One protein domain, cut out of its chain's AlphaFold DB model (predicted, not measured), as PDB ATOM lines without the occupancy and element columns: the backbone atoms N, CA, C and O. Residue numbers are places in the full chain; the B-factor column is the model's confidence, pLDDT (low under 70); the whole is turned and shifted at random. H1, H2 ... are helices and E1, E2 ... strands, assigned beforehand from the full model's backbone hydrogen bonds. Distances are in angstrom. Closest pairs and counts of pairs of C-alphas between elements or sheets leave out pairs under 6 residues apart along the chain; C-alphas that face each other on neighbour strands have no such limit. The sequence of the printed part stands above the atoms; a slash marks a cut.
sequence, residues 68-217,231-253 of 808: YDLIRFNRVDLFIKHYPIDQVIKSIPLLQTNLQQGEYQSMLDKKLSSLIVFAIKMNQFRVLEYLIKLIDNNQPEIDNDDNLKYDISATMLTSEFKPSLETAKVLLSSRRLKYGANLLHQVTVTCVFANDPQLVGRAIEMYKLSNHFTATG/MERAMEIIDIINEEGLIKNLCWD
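What this domain is: This is residues 68 to 217 and 231 to 253 of the 808 residues of an uncharacterized protein of Cavenderia fasciculata (strain SH3) (UniProt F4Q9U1). A row of helices runs along the longest axis, from the hairpin H4-H5 through H6 to the hairpin H7-H8 and then H9, with a tiny parallel sheet of E1 and E2 in the middle, between H4 and H8. Short H1, H2 and H3 lie beside the H4-H5 hairpin, small H10 follows H9 at the far end, and residues 97 to 102 stick out. The printed part has 173 residues, with ten named helices and two named strands in the order H1 H2 H3 H4 H5 E1 H6 E2 H7 H8 H9 H10; the class is mostly helix. It is compact, with a radius of gyration of the C-alphas of 17.8 A and spans of 59 by 40 by 27 A.

How they stand to each other: Begin at E1, residues 150 to 152, and its parallel neighbour E2, residues 177 to 179, where N 152 and O 178 are within hydrogen-bond range at 2.9 A. With H6, residues 165 to 173, they form a strand-helix-strand unit, two parallel strands with a helix between them in the chain; its crossover is right-handed. Look next at H4, residues 101 to 121: the C-alphas of Ser 113 and Ile 152, its closest to E1, are 6.2 A apart. H4 forms a helical hairpin with H5, residues 125 to 138, at a shallow tilt of 19 degrees, closest at C-alphas 119 and 128, 5.8 A. H5 touches H6 at C-alphas 125 and 167, the closest, 4.6 A. H6 touches H7, residues 181 to 193, at a steep tilt of 56 degrees, closest at C-alphas 168 and 187, 5.4 A. H7 and H8, residues 197 to 215, form a helical hairpin, closest at C-alphas 191 and 200, 5.5 A. H9, residues 231 to 243, touches H7 at a shallow tilt of 4 degrees, closest at C-alphas 189 and 237, 6.6 A. H10, residues 246 to 249, touches no helix. H1, residues 68 to 72, touches H4, closest at C-alphas 71 and 119, 6.3 A; H2, residues 76 to 82, touches H5, closest at C-alphas 76 and 127, 6.2 A. H3, residues 85 to 90, is close to H5 but not clearly touching, with C-alphas 85 and 134, the closest, 6.9 A apart. Every O i to N i+4 pair is within hydrogen-bond range in H1 to H7 and H9, and 13 of 15 are in H8; H10 is too short for one.

Where its parts are: Find C-alpha 68 at (225.497, 285.842, -15.682), where H1 begins. H4 runs 30.1 A from C-alpha 101 at (242.294, 267.875, -25.513), H8 27.8 A and H5 19.7 A. H10 ends at C-alpha 249, (198.868, 281.159, -48.563).

The domain as a whole: The C-alphas farthest apart, of Asn 98 and Lys 248, are 60.4 A apart. Residues 218 to 230 are not printed, and C-alphas 217 and 231 are 21.3 A apart across this cut. The links H5 to E1 and E1 to H6 are long. Mean pLDDT of the printed part is 76.7, with 64 residues under 70, among them 85 to 105 and 237 to 253.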
ATOM      1  N   TYR A  68     226.936 285.997 -15.868       89.06
ATOM      2  CA  TYR A  68     225.497 285.842 -15.682       89.06
ATOM      3  C   TYR A  68     224.840 287.157 -15.253       89.06
ATOM      4  O   TYR A  68     223.756 287.465 -15.737       89.06
ATOM      5  N   ASP A  69     225.502 287.982 -14.439       88.25
ATOM      6  CA  ASP A  69     224.969 289.291 -14.048       88.25
ATOM      7  C   ASP A  69     224.890 290.238 -15.247       88.25
ATOM      8  O   ASP A  69     223.875 290.902 -15.450       88.25
ATOM      9  N   LEU A  70     225.922 290.253 -16.096       88.75
ATOM     10  CA  LEU A  70     225.932 291.088 -17.300       88.75
ATOM     11  C   LEU A  70     224.783 290.726 -18.252       88.75
ATOM     12  O   LEU A  70     224.137 291.618 -18.805       88.75
ATOM     13  N   ILE A  71     224.490 289.431 -18.401       89.56
ATOM     14  CA  ILE A  71     223.361 288.942 -19.202       89.56
ATOM     15  C   ILE A  71     222.034 289.287 -18.517       89.56
ATOM     16  O   ILE A  71     221.151 289.875 -19.139       89.56
ATOM     17  N   ARG A  72     221.899 288.979 -17.222       90.00
ATOM     18  CA  ARG A  72     220.680 289.206 -16.431       90.00
ATOM     19  C   ARG A  72     220.261 290.675 -16.423       90.00
ATOM     20  O   ARG A  72     219.072 290.967 -16.489       90.00
ATOM     21  N   PHE A  73     221.223 291.590 -16.361       87.12
ATOM     22  CA  PHE A  73     220.978 293.031 -16.346       87.12
ATOM     23  C   PHE A  73     221.032 293.680 -17.738       87.12
ATOM     24  O   PHE A  73     221.063 294.908 -17.826       87.12
ATOM     25  N   ASN A  74     221.031 292.886 -18.822       88.19
ATOM     26  CA  ASN A  74     221.049 293.362 -20.213       88.19
ATOM     27  C   ASN A  74     222.183 294.380 -20.480       88.19
ATOM     28  O   ASN A  74     222.022 295.383 -21.177       88.19
ATOM     29  N   ARG A  75     223.359 294.142 -19.891       89.88
ATOM     30  CA  ARG A  75     224.569 294.957 -20.079       89.88
ATOM     31  C   ARG A  75     225.443 294.367 -21.172       89.88
ATOM     32  O   ARG A  75     226.607 294.044 -20.960       89.88
ATOM     33  N   VAL A  76     224.849 294.221 -22.355       86.50
ATOM     34  CA  VAL A  76     225.492 293.632 -23.540       86.50
ATOM     35  C   VAL A  76     226.734 294.419 -23.955       86.50
ATOM     36  O   VAL A  76     227.722 293.838 -24.387       86.50
ATOM     37  N   ASP A  77     226.703 295.742 -23.787       85.00
ATOM     38  CA  ASP A  77     227.838 296.635 -24.011       85.00
ATOM     39  C   ASP A  77     229.050 296.225 -23.169       85.00
ATOM     40  O   ASP A  77     230.147 296.051 -23.698       85.00
ATOM     41  N   LEU A  78     228.836 296.019 -21.868       85.75
ATOM     42  CA  LEU A  78     229.879 295.589 -20.945       85.75
ATOM     43  C   LEU A  78     230.264 294.132 -21.182       85.75
ATOM     44  O   LEU A  78     231.446 293.814 -21.141       85.75
ATOM     45  N   PHE A  79     229.295 293.269 -21.482       86.00
ATOM     46  CA  PHE A  79     229.550 291.880 -21.842       86.00
ATOM     47  C   PHE A  79     230.523 291.796 -23.024       86.00
ATOM     48  O   PHE A  79     231.567 291.170 -22.911       86.00
ATOM     49  N   ILE A  80     230.246 292.503 -24.120       85.12
ATOM     50  CA  ILE A  80     231.108 292.501 -25.310       85.12
ATOM     51  C   ILE A  80     232.447 293.202 -25.027       85.12
ATOM     52  O   ILE A  80     233.491 292.745 -25.485       85.12
ATOM     53  N   LYS A  81     232.438 294.308 -24.270       83.31
ATOM     54  CA  LYS A  81     233.637 295.120 -24.004       83.31
ATOM     55  C   LYS A  81     234.630 294.451 -23.055       83.31
ATOM     56  O   LYS A  81     235.827 294.494 -23.318       83.31
ATOM     57  N   HIS A  82     234.158 293.922 -21.928       75.00
ATOM     58  CA  HIS A  82     235.017 293.352 -20.884       75.00
ATOM     59  C   HIS A  82     235.426 291.918 -21.180       75.00
ATOM     60  O   HIS A  82     236.385 291.431 -20.593       75.00
ATOM     61  N   TYR A  83     234.724 291.263 -22.100       70.75
ATOM     62  CA  TYR A  83     234.988 289.885 -22.465       70.75
ATOM     63  C   TYR A  83     235.175 289.758 -23.979       70.75
ATOM     64  O   TYR A  83     234.396 289.071 -24.656       70.75
ATOM     65  N   PRO A  84     236.215 290.417 -24.538       70.38
ATOM     66  CA  PRO A  84     236.616 290.142 -25.904       70.38
ATOM     67  C   PRO A  84     236.917 288.645 -26.017       70.38
ATOM     68  O   PRO A  84     237.497 288.052 -25.112       70.38
ATOM     69  N   ILE A  85     236.469 288.053 -27.120       63.19
ATOM     70  CA  ILE A  85     236.542 286.632 -27.507       63.19
ATOM     71  C   ILE A  85     237.767 285.900 -26.936       63.19
ATOM     72  O   ILE A  85     237.640 284.902 -26.225       63.19
ATOM     73  N   ASP A  86     238.945 286.462 -27.185       62.50
ATOM     74  CA  ASP A  86     240.223 285.947 -26.723       62.50
ATOM     75  C   ASP A  86     240.312 285.814 -25.212       62.50
ATOM     76  O   ASP A  86     240.850 284.833 -24.724       62.50
ATOM     77  N   GLN A  87     239.819 286.797 -24.465       69.38
ATOM     78  CA  GLN A  87     239.879 286.789 -23.015       69.38
ATOM     79  C   GLN A  87     238.904 285.802 -22.405       69.38
ATOM     80  O   GLN A  87     239.285 285.248 -21.403       69.38
ATOM     81  N   VAL A  88     237.730 285.503 -22.972       66.75
ATOM     82  CA  VAL A  88     236.861 284.442 -22.409       66.75
ATOM     83  C   VAL A  88     237.509 283.074 -22.573       66.75
ATOM     84  O   VAL A  88     237.537 282.280 -21.639       66.75
ATOM     85  N   ILE A  89     238.065 282.811 -23.757       66.62
ATOM     86  CA  ILE A  89     238.738 281.545 -24.062       66.62
ATOM     87  C   ILE A  89     240.044 281.435 -23.256       66.62
ATOM     88  O   ILE A  89     240.323 280.390 -22.669       66.62
ATOM     89  N   LYS A  90     240.817 282.528 -23.150       64.19
ATOM     90  CA  LYS A  90     242.059 282.601 -22.355       64.19
ATOM     91  C   LYS A  90     241.800 282.661 -20.847       64.19
ATOM     92  O   LYS A  90     242.595 282.111 -20.102       64.19
ATOM     93  N   SER A  91     240.698 283.264 -20.387       60.75
ATOM     94  CA  SER A  91     240.237 283.298 -18.984       60.75
ATOM     95  C   SER A  91     239.571 281.994 -18.564       60.75
ATOM     96  O   SER A  91     238.951 281.921 -17.502       60.75
ATOM     97  N   ILE A  92     239.725 280.944 -19.361       62.00
ATOM     98  CA  ILE A  92     239.634 279.560 -18.919       62.00
ATOM     99  C   ILE A  92     241.091 279.041 -18.852       62.00
ATOM    100  O   ILE A  92     241.446 278.098 -19.558       62.00
ATOM    101  N   PRO A  93     242.001 279.660 -18.058       45.06
ATOM    102  CA  PRO A  93     243.436 279.412 -18.149       45.06
ATOM    103  C   PRO A  93     243.842 278.169 -17.345       45.06
ATOM    104  O   PRO A  93     244.940 277.656 -17.515       45.06
ATOM    105  N   LEU A  94     242.955 277.629 -16.502       47.34
ATOM    106  CA  LEU A  94     243.242 276.483 -15.633       47.34
ATOM    107  C   LEU A  94     243.256 275.128 -16.358       47.34
ATOM    108  O   LEU A  94     243.496 274.111 -15.719       47.34
ATOM    109  N   LEU A  95     242.974 275.078 -17.662       44.25
ATOM    110  CA  LEU A  95     242.723 273.806 -18.353       44.25
ATOM    111  C   LEU A  95     243.591 273.584 -19.590       44.25
ATOM    112  O   LEU A  95     243.591 272.482 -20.130       44.25
ATOM    113  N   GLN A  96     244.342 274.596 -20.031       49.47
ATOM    114  CA  GLN A  96     245.228 274.449 -21.187       49.47
ATOM    115  C   GLN A  96     246.509 273.664 -20.871       49.47
ATOM    116  O   GLN A  96     247.175 273.224 -21.801       49.47
ATOM    117  N   THR A  97     246.872 273.476 -19.599       49.25
ATOM    118  CA  THR A  97     248.217 272.993 -19.260       49.25
ATOM    119  C   THR A  97     248.346 271.499 -18.973       49.25
ATOM    120  O   THR A  97     249.477 271.040 -19.011       49.25
ATOM    121  N   ASN A  98     247.276 270.714 -18.755       49.53
ATOM    122  CA  ASN A  98     247.420 269.268 -18.460       49.53
ATOM    123  C   ASN A  98     246.244 268.343 -18.843       49.53
ATOM    124  O   ASN A  98     246.368 267.128 -18.693       49.53
ATOM    125  N   LEU A  99     245.106 268.858 -19.317       50.91
ATOM    126  CA  LEU A  99     243.973 267.997 -19.683       50.91
ATOM    127  C   LEU A  99     244.143 267.475 -21.108       50.91
ATOM    128  O   LEU A  99     244.524 268.227 -22.009       50.91
ATOM    129  N   GLN A 100     243.838 266.191 -21.327       63.69
ATOM    130  CA  GLN A 100     243.734 265.666 -22.687       63.69
ATOM    131  C   GLN A 100     242.741 266.545 -23.459       63.69
ATOM    132  O   GLN A 100     241.694 266.903 -22.920       63.69
ATOM    133  N   GLN A 101     243.064 266.912 -24.704       65.56
ATOM    134  CA  GLN A 101     242.294 267.875 -25.513       65.56
ATOM    135  C   GLN A 101     240.767 267.630 -25.499       65.56
ATOM    136  O   GLN A 101     239.997 268.585 -25.574       65.56
ATOM    137  N   GLY A 102     240.320 266.378 -25.332       68.88
ATOM    138  CA  GLY A 102     238.903 266.025 -25.202       68.88
ATOM    139  C   GLY A 102     238.214 266.493 -23.908       68.88
ATOM    140  O   GLY A 102     237.063 266.925 -23.956       68.88
ATOM    141  N   GLU A 103     238.887 266.467 -22.754       69.56
ATOM    142  CA  GLU A 103     238.297 266.912 -21.477       69.56
ATOM    143  C   GLU A 103     238.178 268.440 -21.411       69.56
ATOM    144  O   GLU A 103     237.184 268.967 -20.904       69.56
ATOM    145  N   TYR A 104     239.152 269.151 -21.996       66.81
ATOM    146  CA  TYR A 104     239.097 270.605 -22.171       66.81
ATOM    147  C   TYR A 104     237.867 271.013 -22.985       66.81
ATOM    148  O   TYR A 104     237.100 271.879 -22.559       66.81
ATOM    149  N   GLN A 105     237.658 270.347 -24.125       69.56
ATOM    150  CA  GLN A 105     236.539 270.630 -25.013       69.56
ATOM    151  C   GLN A 105     235.199 270.369 -24.318       69.56
ATOM    152  O   GLN A 105     234.352 271.253 -24.289       69.56
ATOM    153  N   SER A 106     235.043 269.228 -23.640       77.50
ATOM    154  CA  SER A 106     233.814 268.894 -22.901       77.50
ATOM    155  C   SER A 106     233.462 269.926 -21.821       77.50
ATOM    156  O   SER A 106     232.303 270.327 -21.669       77.50
ATOM    157  N   MET A 107     234.455 270.418 -21.073       73.81
ATOM    158  CA  MET A 107     234.201 271.412 -20.031       73.81
ATOM    159  C   MET A 107     233.903 272.804 -20.608       73.81
ATOM    160  O   MET A 107     233.045 273.517 -20.073       73.81
ATOM    161  N   LEU A 108     234.590 273.188 -21.691       76.25
ATOM    162  CA  LEU A 108     234.295 274.405 -22.447       76.25
ATOM    163  C   LEU A 108     232.866 274.354 -22.988       76.25
ATOM    164  O   LEU A 108     232.099 275.290 -22.762       76.25
ATOM    165  N   ASP A 109     232.488 273.234 -23.600       81.75
ATOM    166  CA  ASP A 109     231.156 273.002 -24.142       81.75
ATOM    167  C   ASP A 109     230.104 273.090 -23.038       81.75
ATOM    168  O   ASP A 109     229.115 273.799 -23.191       81.75
ATOM    169  N   LYS A 110     230.346 272.499 -21.862       84.31
ATOM    170  CA  LYS A 110     229.420 272.591 -20.725       84.31
ATOM    171  C   LYS A 110     229.214 274.030 -20.235       84.31
ATOM    172  O   LYS A 110     228.072 274.426 -19.992       84.31
ATOM    173  N   LYS A 111     230.287 274.817 -20.082       84.38
ATOM    174  CA  LYS A 111     230.199 276.218 -19.614       84.38
ATOM    175  C   LYS A 111     229.601 277.149 -20.669       84.38
ATOM    176  O   LYS A 111     228.846 278.060 -20.333       84.38
ATOM    177  N   LEU A 112     229.940 276.936 -21.935       86.31
ATOM    178  CA  LEU A 112     229.409 277.732 -23.031       86.31
ATOM    179  C   LEU A 112     227.927 277.420 -23.251       86.31
ATOM    180  O   LEU A 112     227.122 278.345 -23.325       86.31
ATOM    181  N   SER A 113     227.546 276.141 -23.228       88.00
ATOM    182  CA  SER A 113     226.146 275.716 -23.272       88.00
ATOM    183  C   SER A 113     225.343 276.290 -22.107       88.00
ATOM    184  O   SER A 113     224.247 276.799 -22.331       88.00
ATOM    185  N   SER A 114     225.875 276.309 -20.875       88.75
ATOM    186  CA  SER A 114     225.161 276.923 -19.744       88.75
ATOM    187  C   SER A 114     224.967 278.433 -19.919       88.75
ATOM    188  O   SER A 114     223.912 278.964 -19.571       88.75
ATOM    189  N   LEU A 115     225.949 279.128 -20.500       90.25
ATOM    190  CA  LEU A 115     225.858 280.557 -20.793       90.25
ATOM    191  C   LEU A 115     224.849 280.850 -21.918       90.25
ATOM    192  O   LEU A 115     224.065 281.790 -21.805       90.25
ATOM    193  N   ILE A 116     224.828 280.023 -22.968       92.50
ATOM    194  CA  ILE A 116     223.858 280.099 -24.070       92.50
ATOM    195  C   ILE A 116     222.441 279.870 -23.551       92.50
ATOM    196  O   ILE A 116     221.559 280.687 -23.804       92.50
ATOM    197  N   VAL A 117     222.229 278.807 -22.770       92.00
ATOM    198  CA  VAL A 117     220.945 278.528 -22.113       92.00
ATOM    199  C   VAL A 117     220.505 279.728 -21.283       92.00
ATOM    200  O   VAL A 117     219.343 280.121 -21.341       92.00
ATOM    201  N   PHE A 118     221.414 280.331 -20.517       93.19
ATOM    202  CA  PHE A 118     221.080 281.488 -19.698       93.19
ATOM    203  C   PHE A 118     220.741 282.728 -20.536       93.19
ATOM    204  O   PHE A 118     219.777 283.429 -20.228       93.19
ATOM    205  N   ALA A 119     221.470 282.977 -21.628       94.06
ATOM    206  CA  ALA A 119     221.157 284.046 -22.573       94.06
ATOM    207  C   ALA A 119     219.782 283.846 -23.230       94.06
ATOM    208  O   ALA A 119     219.029 284.813 -23.355       94.06
ATOM    209  N   ILE A 120     219.432 282.600 -23.574       93.88
ATOM    210  CA  ILE A 120     218.102 282.218 -24.061       93.88
ATOM    211  C   ILE A 120     217.057 282.508 -22.978       93.88
ATOM    212  O   ILE A 120     216.147 283.289 -23.233       93.88
ATOM    213  N   LYS A 121     217.225 281.988 -21.750       92.94
ATOM    214  CA  LYS A 121     216.297 282.213 -20.619       92.94
ATOM    215  C   LYS A 121     216.013 283.691 -20.360       92.94
ATOM    216  O   LYS A 121     214.884 284.055 -20.050       92.94
ATOM    217  N   MET A 122     217.031 284.538 -20.492       93.56
ATOM    218  CA  MET A 122     216.927 285.982 -20.270       93.56
ATOM    219  C   MET A 122     216.489 286.771 -21.521       93.56
ATOM    220  O   MET A 122     216.457 288.003 -21.471       93.56
ATOM    221  N   ASN A 123     216.174 286.096 -22.638       94.81
ATOM    222  CA  ASN A 123     215.828 286.687 -23.939       94.81
ATOM    223  C   ASN A 123     216.854 287.729 -24.435       94.81
ATOM    224  O   ASN A 123     216.517 288.750 -25.038       94.81
ATOM    225  N   GLN A 124     218.140 287.474 -24.180       95.31
ATOM    226  CA  GLN A 124     219.247 288.370 -24.518       95.31
ATOM    227  C   GLN A 124     219.827 288.040 -25.895       95.31
ATOM    228  O   GLN A 124     220.970 287.596 -26.018       95.31
ATOM    229  N   PHE A 125     219.043 288.278 -26.950       95.56
ATOM    230  CA  PHE A 125     219.393 287.873 -28.318       95.56
ATOM    231  C   PHE A 125     220.752 288.406 -28.805       95.56
ATOM    232  O   PHE A 125     221.436 287.711 -29.541       95.56
ATOM    233  N   ARG A 126     221.186 289.603 -28.377       94.62
ATOM    234  CA  ARG A 126     222.496 290.163 -28.773       94.62
ATOM    235  C   ARG A 126     223.672 289.418 -28.147       94.62
ATOM    236  O   ARG A 126     224.691 289.223 -28.801       94.62
ATOM    237  N   VAL A 127     223.533 289.011 -26.882       92.31
ATOM    238  CA  VAL A 127     224.529 288.158 -26.217       92.31
ATOM    239  C   VAL A 127     224.560 286.812 -26.920       92.31
ATOM    240  O   VAL A 127     225.629 286.332 -27.272       92.31
ATOM    241  N   LEU A 128     223.386 286.231 -27.164       94.56
ATOM    242  CA  LEU A 128     223.262 284.956 -27.852       94.56
ATOM    243  C   LEU A 128     223.886 284.999 -29.256       94.56
ATOM    244  O   LEU A 128     224.647 284.108 -29.607       94.56
ATOM    245  N   GLU A 129     223.626 286.054 -30.030       94.88
ATOM    246  CA  GLU A 129     224.203 286.255 -31.362       94.88
ATOM    247  C   GLU A 129     225.731 286.353 -31.291       94.88
ATOM    248  O   GLU A 129     226.428 285.744 -32.099       94.88
ATOM    249  N   TYR A 130     226.261 287.082 -30.305       92.62
ATOM    250  CA  TYR A 130     227.699 287.159 -30.070       92.62
ATOM    251  C   TYR A 130     228.296 285.792 -29.702       92.62
ATOM    252  O   TYR A 130     229.330 285.420 -30.251       92.62
ATOM    253  N   LEU A 131     227.637 285.021 -28.830       91.19
ATOM    254  CA  LEU A 131     228.075 283.678 -28.431       91.19
ATOM    255  C   LEU A 131     228.012 282.667 -29.582       91.19
ATOM    256  O   LEU A 131     228.892 281.823 -29.704       91.19
ATOM    257  N   ILE A 132     227.009 282.762 -30.452       92.00
ATOM    258  CA  ILE A 132     226.904 281.910 -31.640       92.00
ATOM    259  C   ILE A 132     227.991 282.272 -32.651       92.00
ATOM    260  O   ILE A 132     228.707 281.388 -33.101       92.00
ATOM    261  N   LYS A 133     228.204 283.564 -32.933       91.44
ATOM    262  CA  LYS A 133     229.318 284.008 -33.790       91.44
ATOM    263  C   LYS A 133     230.672 283.585 -33.227       91.44
ATOM    264  O   LYS A 133     231.579 283.261 -33.984       91.44
ATOM    265  N   LEU A 134     230.815 283.580 -31.902       86.69
ATOM    266  CA  LEU A 134     232.004 283.078 -31.221       86.69
ATOM    267  C   LEU A 134     232.221 281.587 -31.514       86.69
ATOM    268  O   LEU A 134     233.340 281.203 -31.843       86.69
ATOM    269  N   ILE A 135     231.174 280.766 -31.416       86.44
ATOM    270  CA  ILE A 135     231.227 279.342 -31.774       86.44
ATOM    271  C   ILE A 135     231.590 279.170 -33.252       86.44
ATOM    272  O   ILE A 135     232.492 278.399 -33.582       86.44
ATOM    273  N   ASP A 136     230.923 279.919 -34.127       86.25
ATOM    274  CA  ASP A 136     231.103 279.819 -35.573       86.25
ATOM    275  C   ASP A 136     232.538 280.186 -35.992       86.25
ATOM    276  O   ASP A 136     233.136 279.491 -36.813       86.25
ATOM    277  N   ASN A 137     233.128 281.215 -35.373       86.06
ATOM    278  CA  ASN A 137     234.469 281.705 -35.707       86.06
ATOM    279  C   ASN A 137     235.620 280.870 -35.121       86.06
ATOM    280  O   ASN A 137     236.722 280.915 -35.663       86.06
ATOM    281  N   ASN A 138     235.416 280.171 -33.997       80.69
ATOM    282  CA  ASN A 138     236.503 279.463 -33.298       80.69
ATOM    283  C   ASN A 138     236.570 277.965 -33.597       80.69
ATOM    284  O   ASN A 138     237.579 277.330 -33.292       80.69
ATOM    285  N   GLN A 139     235.521 277.380 -34.166       76.12
ATOM    286  CA  GLN A 139     235.577 275.988 -34.589       76.12
ATOM    287  C   GLN A 139     236.256 275.899 -35.966       76.12
ATOM    288  O   GLN A 139     235.756 276.519 -36.911       76.12
ATOM    289  N   PRO A 140     237.371 275.149 -36.091       71.12
ATOM    290  CA  PRO A 140     237.998 274.909 -37.386       71.12
ATOM    291  C   PRO A 140     236.980 274.265 -38.334       71.12
ATOM    292  O   PRO A 140     236.104 273.528 -37.879       71.12
ATOM    293  N   GLU A 141     237.081 274.555 -39.634       68.62
ATOM    294  CA  GLU A 141     236.313 273.878 -40.688       68.62
ATOM    295  C   GLU A 141     236.638 272.378 -40.645       68.62
ATOM    296  O   GLU A 141     237.580 271.896 -41.267       68.62
ATOM    297  N   ILE A 142     235.920 271.633 -39.809       65.38
ATOM    298  CA  ILE A 142     235.982 270.181 -39.784       65.38
ATOM    299  C   ILE A 142     234.938 269.732 -40.799       65.38
ATOM    300  O   ILE A 142     233.743 269.806 -40.531       65.38
ATOM    301  N   ASP A 143     235.411 269.272 -41.957       58.59
ATOM    302  CA  ASP A 143     234.626 268.838 -43.128       58.59
ATOM    303  C   ASP A 143     233.660 267.656 -42.875       58.59
ATOM    304  O   ASP A 143     233.004 267.176 -43.796       58.59
ATOM    305  N   ASN A 144     233.531 267.182 -41.633       62.91
ATOM    306  CA  ASN A 144     232.604 266.115 -41.267       62.91
ATOM    307  C   ASN A 144     231.419 266.695 -40.483       62.91
ATOM    308  O   ASN A 144     231.512 266.920 -39.275       62.91
ATOM    309  N   ASP A 145     230.305 266.877 -41.198       57.59
ATOM    310  CA  ASP A 145     229.027 267.509 -40.804       57.59
ATOM    311  C   ASP A 145     228.364 266.946 -39.517       57.59
ATOM    312  O   ASP A 145     227.423 267.533 -38.970       57.59
ATOM    313  N   ASP A 146     228.862 265.823 -38.992       61.41
ATOM    314  CA  ASP A 146     228.189 265.049 -37.946       61.41
ATOM    315  C   ASP A 146     228.744 265.228 -36.520       61.41
ATOM    316  O   ASP A 146     228.024 264.949 -35.561       61.41
ATOM    317  N   ASN A 147     229.982 265.706 -36.324       56.75
ATOM    318  CA  ASN A 147     230.676 265.474 -35.040       56.75
ATOM    319  C   ASN A 147     230.753 266.639 -34.045       56.75
ATOM    320  O   ASN A 147     231.162 266.415 -32.907       56.75
ATOM    321  N   LEU A 148     230.352 267.859 -34.399       54.44
ATOM    322  CA  LEU A 148     230.437 268.999 -33.477       54.44
ATOM    323  C   LEU A 148     229.161 269.831 -33.517       54.44
ATOM    324  O   LEU A 148     229.068 270.837 -34.216       54.44
ATOM    325  N   LYS A 149     228.174 269.419 -32.718       65.12
ATOM    326  CA  LYS A 149     227.020 270.259 -32.398       65.12
ATOM    327  C   LYS A 149     226.951 270.453 -30.897       65.12
ATOM    328  O   LYS A 149     226.844 269.480 -30.154       65.12
ATOM    329  N   TYR A 150     227.011 271.707 -30.460       74.31
ATOM    330  CA  TYR A 150     226.734 272.054 -29.070       74.31
ATOM    331  C   TYR A 150     225.298 271.634 -28.769       74.31
ATOM    332  O   TYR A 150     224.357 272.183 -29.346       74.31
ATOM    333  N   ASP A 151     225.140 270.625 -27.916       78.75
ATOM    334  CA  ASP A 151     223.824 270.138 -27.517       78.75
ATOM    335  C   ASP A 151     223.241 271.080 -26.463       78.75
ATOM    336  O   ASP A 151     223.629 271.075 -25.289       78.75
ATOM    337  N   ILE A 152     222.314 271.929 -26.903       79.31
ATOM    338  CA  ILE A 152     221.457 272.705 -26.015       79.31
ATOM    339  C   ILE A 152     220.318 271.769 -25.614       79.31
ATOM    340  O   ILE A 152     219.212 271.806 -26.169       79.31
ATOM    341  N   SER A 153     220.629 270.872 -24.679       68.31
ATOM    342  CA  SER A 153     219.706 269.810 -24.305       68.31
ATOM    343  C   SER A 153     218.446 270.370 -23.634       68.31
ATOM    344  O   SER A 153     218.469 271.336 -22.861       68.31
ATOM    345  N   ALA A 154     217.310 269.738 -23.948       52.50
ATOM    346  CA  ALA A 154     215.967 270.149 -23.531       52.50
ATOM    347  C   ALA A 154     215.763 270.209 -22.009       52.50
ATOM    348  O   ALA A 154     214.826 270.860 -21.557       52.50
ATOM    349  N   THR A 155     216.612 269.549 -21.216       57.66
ATOM    350  CA  THR A 155     216.460 269.486 -19.753       57.66
ATOM    351  C   THR A 155     216.683 270.836 -19.079       57.66
ATOM    352  O   THR A 155     216.246 271.051 -17.954       57.66
ATOM    353  N   MET A 156     217.347 271.765 -19.765       62.94
ATOM    354  CA  MET A 156     217.745 273.042 -19.188       62.94
ATOM    355  C   MET A 156     216.664 274.128 -19.286       62.94
ATOM    356  O   MET A 156     216.741 275.116 -18.552       62.94
ATOM    357  N   LEU A 157     215.671 273.980 -20.169       77.00
ATOM    358  CA  LEU A 157     214.606 274.961 -20.397       77.00
ATOM    359  C   LEU A 157     213.250 274.349 -20.038       77.00
ATOM    360  O   LEU A 157     212.868 273.312 -20.578       77.00
ATOM    361  N   THR A 158     212.529 274.989 -19.117       76.69
ATOM    362  CA  THR A 158     211.180 274.568 -18.729       76.69
ATOM    363  C   THR A 158     210.216 274.740 -19.904       76.69
ATOM    364  O   THR A 158     210.413 275.602 -20.762       76.69
ATOM    365  N   SER A 159     209.148 273.938 -19.939       75.31
ATOM    366  CA  SER A 159     208.087 274.029 -20.956       75.31
ATOM    367  C   SER A 159     207.407 275.403 -21.016       75.31
ATOM    368  O   SER A 159     206.785 275.730 -22.019       75.31
ATOM    369  N   GLU A 160     207.539 276.213 -19.966       82.94
ATOM    370  CA  GLU A 160     206.960 277.557 -19.861       82.94
ATOM    371  C   GLU A 160     207.803 278.651 -20.533       82.94
ATOM    372  O   GLU A 160     207.342 279.784 -20.688       82.94
ATOM    373  N   PHE A 161     209.045 278.354 -20.926       87.94
ATOM    374  CA  PHE A 161     209.917 279.356 -21.524       87.94
ATOM    375  C   PHE A 161     209.482 279.703 -22.958       87.94
ATOM    376  O   PHE A 161     209.525 278.858 -23.849       87.94
ATOM    377  N   LYS A 162     209.148 280.980 -23.193       93.06
ATOM    378  CA  LYS A 162     208.824 281.528 -24.519       93.06
ATOM    379  C   LYS A 162     209.959 282.436 -25.021       93.06
ATOM    380  O   LYS A 162     210.144 283.526 -24.460       93.06
ATOM    381  N   PRO A 163     210.725 282.033 -26.055       94.88
ATOM    382  CA  PRO A 163     211.760 282.887 -26.624       94.88
ATOM    383  C   PRO A 163     211.132 284.099 -27.317       94.88
ATOM    384  O   PRO A 163     210.080 283.984 -27.947       94.88
ATOM    385  N   SER A 164     211.796 285.255 -27.244       96.38
ATOM    386  CA  SER A 164     211.439 286.415 -28.068       96.38
ATOM    387  C   SER A 164     211.675 286.123 -29.553       96.38
ATOM    388  O   SER A 164     212.487 285.261 -29.899       96.38
ATOM    389  N   LEU A 165     211.013 286.863 -30.446       96.50
ATOM    390  CA  LEU A 165     211.177 286.700 -31.896       96.50
ATOM    391  C   LEU A 165     212.637 286.892 -32.336       96.50
ATOM    392  O   LEU A 165     213.146 286.160 -33.177       96.50
ATOM    393  N   GLU A 166     213.338 287.853 -31.747       97.38
ATOM    394  CA  GLU A 166     214.746 288.141 -32.015       97.38
ATOM    395  C   GLU A 166     215.640 286.996 -31.538       97.38
ATOM    396  O   GLU A 166     216.577 286.613 -32.236       97.38
ATOM    397  N   THR A 167     215.322 286.404 -30.384       96.25
ATOM    398  CA  THR A 167     216.027 285.224 -29.871       96.25
ATOM    399  C   THR A 167     215.790 284.028 -30.795       96.25
ATOM    400  O   THR A 167     216.747 283.373 -31.196       96.25
ATOM    401  N   ALA A 168     214.544 283.793 -31.217       96.38
ATOM    402  CA  ALA A 168     214.187 282.757 -32.183       96.38
ATOM    403  C   ALA A 168     214.928 282.936 -33.520       96.38
ATOM    404  O   ALA A 168     215.524 281.986 -34.016       96.38
ATOM    405  N   LYS A 169     214.989 284.162 -34.061       96.88
ATOM    406  CA  LYS A 169     215.753 284.485 -35.282       96.88
ATOM    407  C   LYS A 169     217.230 284.128 -35.154       96.88
ATOM    408  O   LYS A 169     217.802 283.552 -36.078       96.88
ATOM    409  N   VAL A 170     217.843 284.463 -34.022       96.25
ATOM    410  CA  VAL A 170     219.254 284.165 -33.752       96.25
ATOM    411  C   VAL A 170     219.485 282.652 -33.654       96.25
ATOM    412  O   VAL A 170     220.410 282.145 -34.285       96.25
ATOM    413  N   LEU A 171     218.615 281.918 -32.951       94.75
ATOM    414  CA  LEU A 171     218.682 280.453 -32.860       94.75
ATOM    415  C   LEU A 171     218.535 279.800 -34.247       94.75
ATOM    416  O   LEU A 171     219.377 279.006 -34.660       94.75
ATOM    417  N   LEU A 172     217.526 280.201 -35.024       94.56
ATOM    418  CA  LEU A 172     217.278 279.667 -36.370       94.56
ATOM    419  C   LEU A 172     218.348 280.047 -37.404       94.56
ATOM    420  O   LEU A 172     218.383 279.489 -38.499       94.56
ATOM    421  N   SER A 173     219.207 281.018 -37.091       94.06
ATOM    422  CA  SER A 173     220.326 281.401 -37.956       94.06
ATOM    423  C   SER A 173     221.574 280.551 -37.712       94.06
ATOM    424  O   SER A 173     222.449 280.507 -38.576       94.06
ATOM    425  N   SER A 174     221.665 279.861 -36.570       91.00
ATOM    426  CA  SER A 174     222.804 278.998 -36.261       91.00
ATOM    427  C   SER A 174     222.617 277.594 -36.823       91.00
ATOM    428  O   SER A 174     221.655 276.904 -36.490       91.00
ATOM    429  N   ARG A 175     223.589 277.139 -37.619       84.88
ATOM    430  CA  ARG A 175     223.647 275.757 -38.127       84.88
ATOM    431  C   ARG A 175     224.351 274.788 -37.170       84.88
ATOM    432  O   ARG A 175     224.224 273.578 -37.330       84.88
ATOM    433  N   ARG A 176     225.103 275.313 -36.197       84.38
ATOM    434  CA  ARG A 176     226.025 274.542 -35.339       84.38
ATOM    435  C   ARG A 176     225.450 274.162 -33.975       84.38
ATOM    436  O   ARG A 176     226.055 273.387 -33.238       84.38
ATOM    437  N   LEU A 177     224.287 274.697 -33.627       87.12
ATOM    438  CA  LEU A 177     223.591 274.355 -32.394       87.12
ATOM    439  C   LEU A 177     222.633 273.185 -32.635       87.12
ATOM    440  O   LEU A 177     221.858 273.189 -33.594       87.12
ATOM    441  N   LYS A 178     222.667 272.191 -31.746       86.81
ATOM    442  CA  LYS A 178     221.645 271.146 -31.684       86.81
ATOM    443  C   LYS A 178     220.628 271.543 -30.625       86.81
ATOM    444  O   LYS A 178     220.985 271.889 -29.502       86.81
ATOM    445  N   TYR A 179     219.358 271.507 -31.010       87.00
ATOM    446  CA  TYR A 179     218.256 271.942 -30.166       87.00
ATOM    447  C   TYR A 179     217.461 270.741 -29.683       87.00
ATOM    448  O   TYR A 179     217.029 269.907 -30.483       87.00
ATOM    449  N   GLY A 180     217.213 270.689 -28.376       88.62
ATOM    450  CA  GLY A 180     216.206 269.792 -27.830       88.62
ATOM    451  C   GLY A 180     214.802 270.106 -28.369       88.62
ATOM    452  O   GLY A 180     214.470 271.269 -28.615       88.62
ATOM    453  N   ALA A 181     213.960 269.074 -28.501       86.69
ATOM    454  CA  ALA A 181     212.613 269.177 -29.074       86.69
ATOM    455  C   ALA A 181     211.744 270.261 -28.407       86.69
ATOM    456  O   ALA A 181     211.045 270.997 -29.097       86.69
ATOM    457  N   ASN A 182     211.846 270.426 -27.079       88.06
ATOM    458  CA  ASN A 182     211.105 271.453 -26.333       88.06
ATOM    459  C   ASN A 182     211.456 272.877 -26.786       88.06
ATOM    460  O   ASN A 182     210.564 273.673 -27.067       88.06
ATOM    461  N   LEU A 183     212.752 273.207 -26.864       90.62
ATOM    462  CA  LEU A 183     213.196 274.537 -27.284       90.62
ATOM    463  C   LEU A 183     212.790 274.792 -28.736       90.62
ATOM    464  O   LEU A 183     212.325 275.879 -29.062       90.62
ATOM    465  N   LEU A 184     212.919 273.786 -29.596       91.31
ATOM    466  CA  LEU A 184     212.569 273.929 -31.000       91.31
ATOM    467  C   LEU A 184     211.060 274.094 -31.218       91.31
ATOM    468  O   LEU A 184     210.651 274.907 -32.045       91.31
ATOM    469  N   HIS A 185     210.236 273.402 -30.429       89.81
ATOM    470  CA  HIS A 185     208.794 273.630 -30.379       89.81
ATOM    471  C   HIS A 185     208.483 275.074 -29.954       89.81
ATOM    472  O   HIS A 185     207.786 275.775 -30.681       89.81
ATOM    473  N   GLN A 186     209.077 275.570 -28.862       93.12
ATOM    474  CA  GLN A 186     208.866 276.952 -28.403       93.12
ATOM    475  C   GLN A 186     209.327 277.999 -29.429       93.12
ATOM    476  O   GLN A 186     208.637 278.987 -29.663       93.12
ATOM    477  N   VAL A 187     210.462 277.772 -30.098       93.62
ATOM    478  CA  VAL A 187     210.935 278.622 -31.202       93.62
ATOM    479  C   VAL A 187     209.938 278.610 -32.360       93.62
ATOM    480  O   VAL A 187     209.618 279.672 -32.891       93.62
ATOM    481  N   THR A 188     209.415 277.437 -32.727       92.38
ATOM    482  CA  THR A 188     208.427 277.295 -33.807       92.38
ATOM    483  C   THR A 188     207.144 278.044 -33.468       92.38
ATOM    484  O   THR A 188     206.689 278.851 -34.273       92.38
ATOM    485  N   VAL A 189     206.613 277.856 -32.259       91.38
ATOM    486  CA  VAL A 189     205.423 278.556 -31.759       91.38
ATOM    487  C   VAL A 189     205.626 280.075 -31.798       91.38
ATOM    488  O   VAL A 189     204.795 280.786 -32.362       91.38
ATOM    489  N   THR A 190     206.761 280.586 -31.303       94.25
ATOM    490  CA  THR A 190     207.103 282.016 -31.405       94.25
ATOM    491  C   THR A 190     207.123 282.506 -32.859       94.25
ATOM    492  O   THR A 190     206.647 283.605 -33.138       94.25
ATOM    493  N   CYS A 191     207.653 281.716 -33.798       94.50
ATOM    494  CA  CYS A 191     207.710 282.096 -35.214       94.50
ATOM    495  C   CYS A 191     206.330 282.098 -35.884       94.50
ATOM    496  O   CYS A 191     206.054 282.984 -36.693       94.50
ATOM    497  N   VAL A 192     205.461 281.147 -35.527       92.25
ATOM    498  CA  VAL A 192     204.075 281.094 -36.015       92.25
ATOM    499  C   VAL A 192     203.300 282.317 -35.528       92.25
ATOM    500  O   VAL A 192     202.709 283.017 -36.345       92.25
ATOM    501  N   PHE A 193     203.390 282.650 -34.236       91.88
ATOM    502  CA  PHE A 193     202.747 283.851 -33.687       91.88
ATOM    503  C   PHE A 193     203.285 285.159 -34.279       91.88
ATOM    504  O   PHE A 193     202.566 286.152 -34.347       91.88
ATOM    505  N   ALA A 194     204.542 285.177 -34.723       93.75
ATOM    506  CA  ALA A 194     205.115 286.325 -35.419       93.75
ATOM    507  C   ALA A 194     204.657 286.453 -36.881       93.75
ATOM    508  O   ALA A 194     204.964 287.467 -37.509       93.75
ATOM    509  N   ASN A 195     203.940 285.456 -37.417       93.38
ATOM    510  CA  ASN A 195     203.479 285.410 -38.804       93.38
ATOM    511  C   ASN A 195     204.631 285.599 -39.818       93.38
ATOM    512  O   ASN A 195     204.527 286.348 -40.791       93.38
ATOM    513  N   ASP A 196     205.767 284.941 -39.563       92.19
ATOM    514  CA  ASP A 196     206.936 284.962 -40.450       92.19
ATOM    515  C   ASP A 196     207.136 283.574 -41.093       92.19
ATOM    516  O   ASP A 196     207.770 282.692 -40.498       92.19
ATOM    517  N   PRO A 197     206.604 283.341 -42.309       88.44
ATOM    518  CA  PRO A 197     206.633 282.025 -42.945       88.44
ATOM    519  C   PRO A 197     208.055 281.537 -43.250       88.44
ATOM    520  O   PRO A 197     208.290 280.329 -43.285       88.44
ATOM    521  N   GLN A 198     209.026 282.444 -43.422       93.62
ATOM    522  CA  GLN A 198     210.420 282.052 -43.648       93.62
ATOM    523  C   GLN A 198     211.040 281.463 -42.379       93.62
ATOM    524  O   GLN A 198     211.760 280.465 -42.447       93.62
ATOM    525  N   LEU A 199     210.745 282.052 -41.217       93.81
ATOM    526  CA  LEU A 199     211.218 281.529 -39.937       93.81
ATOM    527  C   LEU A 199     210.526 280.222 -39.564       93.81
ATOM    528  O   LEU A 199     211.198 279.305 -39.100       93.81
ATOM    529  N   VAL A 200     209.223 280.103 -39.826       92.25
ATOM    530  CA  VAL A 200     208.490 278.842 -39.630       92.25
ATOM    531  C   VAL A 200     209.089 277.732 -40.497       92.25
ATOM    532  O   VAL A 200     209.374 276.650 -39.986       92.25
ATOM    533  N   GLY A 201     209.370 278.009 -41.776       91.31
ATOM    534  CA  GLY A 201     210.024 277.053 -42.675       91.31
ATOM    535  C   GLY A 201     211.380 276.572 -42.147       91.31
ATOM    536  O   GLY A 201     211.622 275.367 -42.085       91.31
ATOM    537  N   ARG A 202     212.232 277.495 -41.677       91.88
ATOM    538  CA  ARG A 202     213.530 277.147 -41.067       91.88
ATOM    539  C   ARG A 202     213.386 276.356 -39.771       91.88
ATOM    540  O   ARG A 202     214.139 275.412 -39.550       91.88
ATOM    541  N   ALA A 203     212.427 276.709 -38.919       90.00
ATOM    542  CA  ALA A 203     212.179 275.987 -37.674       90.00
ATOM    543  C   ALA A 203     211.772 274.529 -37.940       90.00
ATOM    544  O   ALA A 203     212.297 273.615 -37.305       90.00
ATOM    545  N   ILE A 204     210.911 274.308 -38.939       87.19
ATOM    546  CA  ILE A 204     210.500 272.970 -39.383       87.19
ATOM    547  C   ILE A 204     211.687 272.195 -39.969       87.19
ATOM    548  O   ILE A 204     211.872 271.022 -39.643       87.19
ATOM    549  N   GLU A 205     212.508 272.829 -40.809       87.75
ATOM    550  CA  GLU A 205     213.714 272.210 -41.372       87.75
ATOM    551  C   GLU A 205     214.666 271.737 -40.262       87.75
ATOM    552  O   GLU A 205     215.110 270.587 -40.250       87.75
ATOM    553  N   MET A 206     214.896 272.582 -39.258       84.62
ATOM    554  CA  MET A 206     215.714 272.237 -38.097       84.62
ATOM    555  C   MET A 206     215.092 271.123 -37.248       84.62
ATOM    556  O   MET A 206     215.823 270.314 -36.675       84.62
ATOM    557  N   TYR A 207     213.759 271.032 -37.199       79.56
ATOM    558  CA  TYR A 207     213.048 269.964 -36.488       79.56
ATOM    559  C   TYR A 207     213.248 268.614 -37.172       79.56
ATOM    560  O   TYR A 207     213.563 267.622 -36.513       79.56
ATOM    561  N   LYS A 208     213.183 268.588 -38.508       79.31
ATOM    562  CA  LYS A 208     213.507 267.397 -39.306       79.31
ATOM    563  C   LYS A 208     214.952 266.955 -39.101       79.31
ATOM    564  O   LYS A 208     215.201 265.769 -38.889       79.31
ATOM    565  N   LEU A 209     215.889 267.904 -39.112       72.88
ATOM    566  CA  LEU A 209     217.300 267.620 -38.866       72.88
ATOM    567  C   LEU A 209     217.512 267.025 -37.469       72.88
ATOM    568  O   LEU A 209     218.175 265.999 -37.353       72.88
ATOM    569  N   SER A 210     216.908 267.602 -36.424       67.75
ATOM    570  CA  SER A 210     217.038 267.101 -35.046       67.75
ATOM    571  C   SER A 210     216.583 265.641 -34.904       67.75
ATOM    572  O   SER A 210     217.290 264.831 -34.301       67.75
ATOM    573  N   ASN A 211     215.473 265.276 -35.556       64.81
ATOM    574  CA  ASN A 211     214.935 263.911 -35.551       64.81
ATOM    575  C   ASN A 211     215.758 262.914 -36.384       64.81
ATOM    576  O   ASN A 211     215.728 261.715 -36.110       64.81
ATOM    577  N   HIS A 212     216.522 263.371 -37.380       58.44
ATOM    578  CA  HIS A 212     217.454 262.495 -38.094       58.44
ATOM    579  C   HIS A 212     218.662 262.104 -37.233       58.44
ATOM    580  O   HIS A 212     219.097 260.954 -37.296       58.44
ATOM    581  N   PHE A 213     219.163 263.006 -36.379       49.25
ATOM    582  CA  PHE A 213     220.316 262.727 -35.508       49.25
ATOM    583  C   PHE A 213     220.011 261.756 -34.362       49.25
ATOM    584  O   PHE A 213     220.932 261.148 -33.820       49.25
ATOM    585  N   THR A 214     218.748 261.605 -33.956       52.28
ATOM    586  CA  THR A 214     218.359 260.634 -32.919       52.28
ATOM    587  C   THR A 214     218.222 259.213 -33.466       52.28
ATOM    588  O   THR A 214     218.366 258.260 -32.704       52.28
ATOM    589  N   ALA A 215     218.006 259.046 -34.774       47.00
ATOM    590  CA  ALA A 215     217.784 257.743 -35.402       47.00
ATOM    591  C   ALA A 215     219.076 257.001 -35.810       47.00
ATOM    592  O   ALA A 215     219.036 255.792 -36.029       47.00
ATOM    593  N   THR A 216     220.216 257.694 -35.928       42.91
ATOM    594  CA  THR A 216     221.467 257.140 -36.490       42.91
ATOM    595  C   THR A 216     222.509 256.695 -35.452       42.91
ATOM    596  O   THR A 216     223.542 256.139 -35.827       42.91
ATOM    597  N   GLY A 217     222.256 256.875 -34.150       37.16
ATOM    598  CA  GLY A 217     223.159 256.433 -33.079       37.16
ATOM    599  C   GLY A 217     223.180 254.907 -32.907       37.16
ATOM    600  O   GLY A 217     222.194 254.313 -32.478       37.16
ATOM    601  N   MET A 231     204.502 264.067 -31.579       52.00
ATOM    602  CA  MET A 231     203.340 264.117 -32.471       52.00
ATOM    603  C   MET A 231     202.248 265.061 -31.960       52.00
ATOM    604  O   MET A 231     201.723 265.845 -32.747       52.00
ATOM    605  N   GLU A 232     201.919 265.035 -30.668       60.53
ATOM    606  CA  GLU A 232     200.927 265.938 -30.070       60.53
ATOM    607  C   GLU A 232     201.349 267.406 -30.216       60.53
ATOM    608  O   GLU A 232     200.542 268.244 -30.615       60.53
ATOM    609  N   ARG A 233     202.638 267.707 -30.025       60.56
ATOM    610  CA  ARG A 233     203.203 269.053 -30.220       60.56
ATOM    611  C   ARG A 233     203.262 269.491 -31.677       60.56
ATOM    612  O   ARG A 233     203.061 270.668 -31.971       60.56
ATOM    613  N   ALA A 234     203.557 268.573 -32.596       58.00
ATOM    614  CA  ALA A 234     203.488 268.856 -34.026       58.00
ATOM    615  C   ALA A 234     202.043 269.162 -34.454       58.00
ATOM    616  O   ALA A 234     201.814 270.084 -35.236       58.00
ATOM    617  N   MET A 235     201.069 268.436 -33.899       59.72
ATOM    618  CA  MET A 235     199.646 268.679 -34.132       59.72
ATOM    619  C   MET A 235     199.187 270.019 -33.550       59.72
ATOM    620  O   MET A 235     198.480 270.743 -34.241       59.72
ATOM    621  N   GLU A 236     199.650 270.397 -32.355       72.12
ATOM    622  CA  GLU A 236     199.391 271.719 -31.767       72.12
ATOM    623  C   GLU A 236     199.912 272.855 -32.663       72.12
ATOM    624  O   GLU A 236     199.195 273.815 -32.934       72.12
ATOM    625  N   ILE A 237     201.126 272.724 -33.213       64.56
ATOM    626  CA  ILE A 237     201.673 273.698 -34.175       64.56
ATOM    627  C   ILE A 237     200.781 273.792 -35.422       64.56
ATOM    628  O   ILE A 237     200.510 274.891 -35.904       64.56
ATOM    629  N   ILE A 238     200.308 272.657 -35.945       64.44
ATOM    630  CA  ILE A 238     199.403 272.623 -37.102       64.44
ATOM    631  C   ILE A 238     198.066 273.301 -36.776       64.44
ATOM    632  O   ILE A 238     197.541 274.027 -37.621       64.44
ATOM    633  N   ASP A 239     197.513 273.105 -35.580       68.62
ATOM    634  CA  ASP A 239     196.278 273.770 -35.155       68.62
ATOM    635  C   ASP A 239     196.455 275.289 -35.075       68.62
ATOM    636  O   ASP A 239     195.651 276.015 -35.652       68.62
ATOM    637  N   ILE A 240     197.546 275.770 -34.467       68.25
ATOM    638  CA  ILE A 240     197.849 277.208 -34.381       68.25
ATOM    639  C   ILE A 240     197.984 277.810 -35.791       68.25
ATOM    640  O   ILE A 240     197.422 278.864 -36.085       68.25
ATOM    641  N   ILE A 241     198.674 277.119 -36.708       63.06
ATOM    642  CA  ILE A 241     198.807 277.550 -38.112       63.06
ATOM    643  C   ILE A 241     197.437 277.608 -38.820       63.06
ATOM    644  O   ILE A 241     197.210 278.485 -39.660       63.06
ATOM    645  N   ASN A 242     196.521 276.684 -38.504       63.31
ATOM    646  CA  ASN A 242     195.159 276.670 -39.046       63.31
ATOM    647  C   ASN A 242     194.306 277.824 -38.503       63.31
ATOM    648  O   ASN A 242     193.624 278.485 -39.289       63.31
ATOM    649  N   GLU A 243     194.337 278.062 -37.190       68.00
ATOM    650  CA  GLU A 243     193.557 279.107 -36.516       68.00
ATOM    651  C   GLU A 243     193.946 280.513 -36.990       68.00
ATOM    652  O   GLU A 243     193.072 281.336 -37.261       68.00
ATOM    653  N   GLU A 244     195.239 280.759 -37.215       63.16
ATOM    654  CA  GLU A 244     195.759 282.038 -37.725       63.16
ATOM    655  C   GLU A 244     195.516 282.239 -39.239       63.16
ATOM    656  O   GLU A 244     195.898 283.253 -39.827       63.16
ATOM    657  N   GLY A 245     194.877 281.277 -39.919       54.97
ATOM    658  CA  GLY A 245     194.530 281.378 -41.340       54.97
ATOM    659  C   GLY A 245     195.730 281.337 -42.295       54.97
ATOM    660  O   GLY A 245     195.575 281.622 -43.486       54.97
ATOM    661  N   LEU A 246     196.908 280.941 -41.802       53.62
ATOM    662  CA  LEU A 246     198.173 280.943 -42.544       53.62
ATOM    663  C   LEU A 246     198.209 279.922 -43.684       53.62
ATOM    664  O   LEU A 246     198.922 280.107 -44.672       53.62
ATOM    665  N   ILE A 247     197.370 278.886 -43.605       50.62
ATOM    666  CA  ILE A 247     197.251 277.857 -44.647       50.62
ATOM    667  C   ILE A 247     196.689 278.416 -45.960       50.62
ATOM    668  O   ILE A 247     196.981 277.871 -47.020       50.62
ATOM    669  N   LYS A 248     195.955 279.541 -45.950       43.88
ATOM    670  CA  LYS A 248     195.414 280.122 -47.196       43.88
ATOM    671  C   LYS A 248     196.495 280.563 -48.192       43.88
ATOM    672  O   LYS A 248     196.181 280.696 -49.369       43.88
ATOM    673  N   ASN A 249     197.735 280.749 -47.733       43.38
ATOM    674  CA  ASN A 249     198.868 281.159 -48.563       43.38
ATOM    675  C   ASN A 249     199.869 280.025 -48.855       43.38
ATOM    676  O   ASN A 249     200.860 280.267 -49.538       43.38
ATOM    677  N   LEU A 250     199.626 278.802 -48.368       38.16
ATOM    678  CA  LEU A 250     200.401 277.610 -48.722       38.16
ATOM    679  C   LEU A 250     199.669 276.887 -49.857       38.16
ATOM    680  O   LEU A 250     198.641 276.242 -49.635       38.16
ATOM    681  N   CYS A 251     200.153 277.035 -51.092       37.22
ATOM    682  CA  CYS A 251     199.583 276.327 -52.232       37.22
ATOM    683  C   CYS A 251     199.841 274.821 -52.070       37.22
ATOM    684  O   CYS A 251     200.960 274.410 -51.775       37.22
ATOM    685  N   TRP A 252     198.823 273.979 -52.277       34.53
ATOM    686  CA  TRP A 252     198.975 272.516 -52.205       34.53
ATOM    687  C   TRP A 252     199.978 271.964 -53.232       34.53
ATOM    688  O   TRP A 252     200.529 270.883 -53.023       34.53
ATOM    689  N   ASP A 253     200.261 272.718 -54.297       37.44
ATOM    690  CA  ASP A 253     201.269 272.370 -55.304       37.44
ATOM    691  C   ASP A 253     202.704 272.389 -54.733       37.44
ATOM    692  O   ASP A 253     203.563 271.624 -55.184       37.44
TER     693      ASP A 253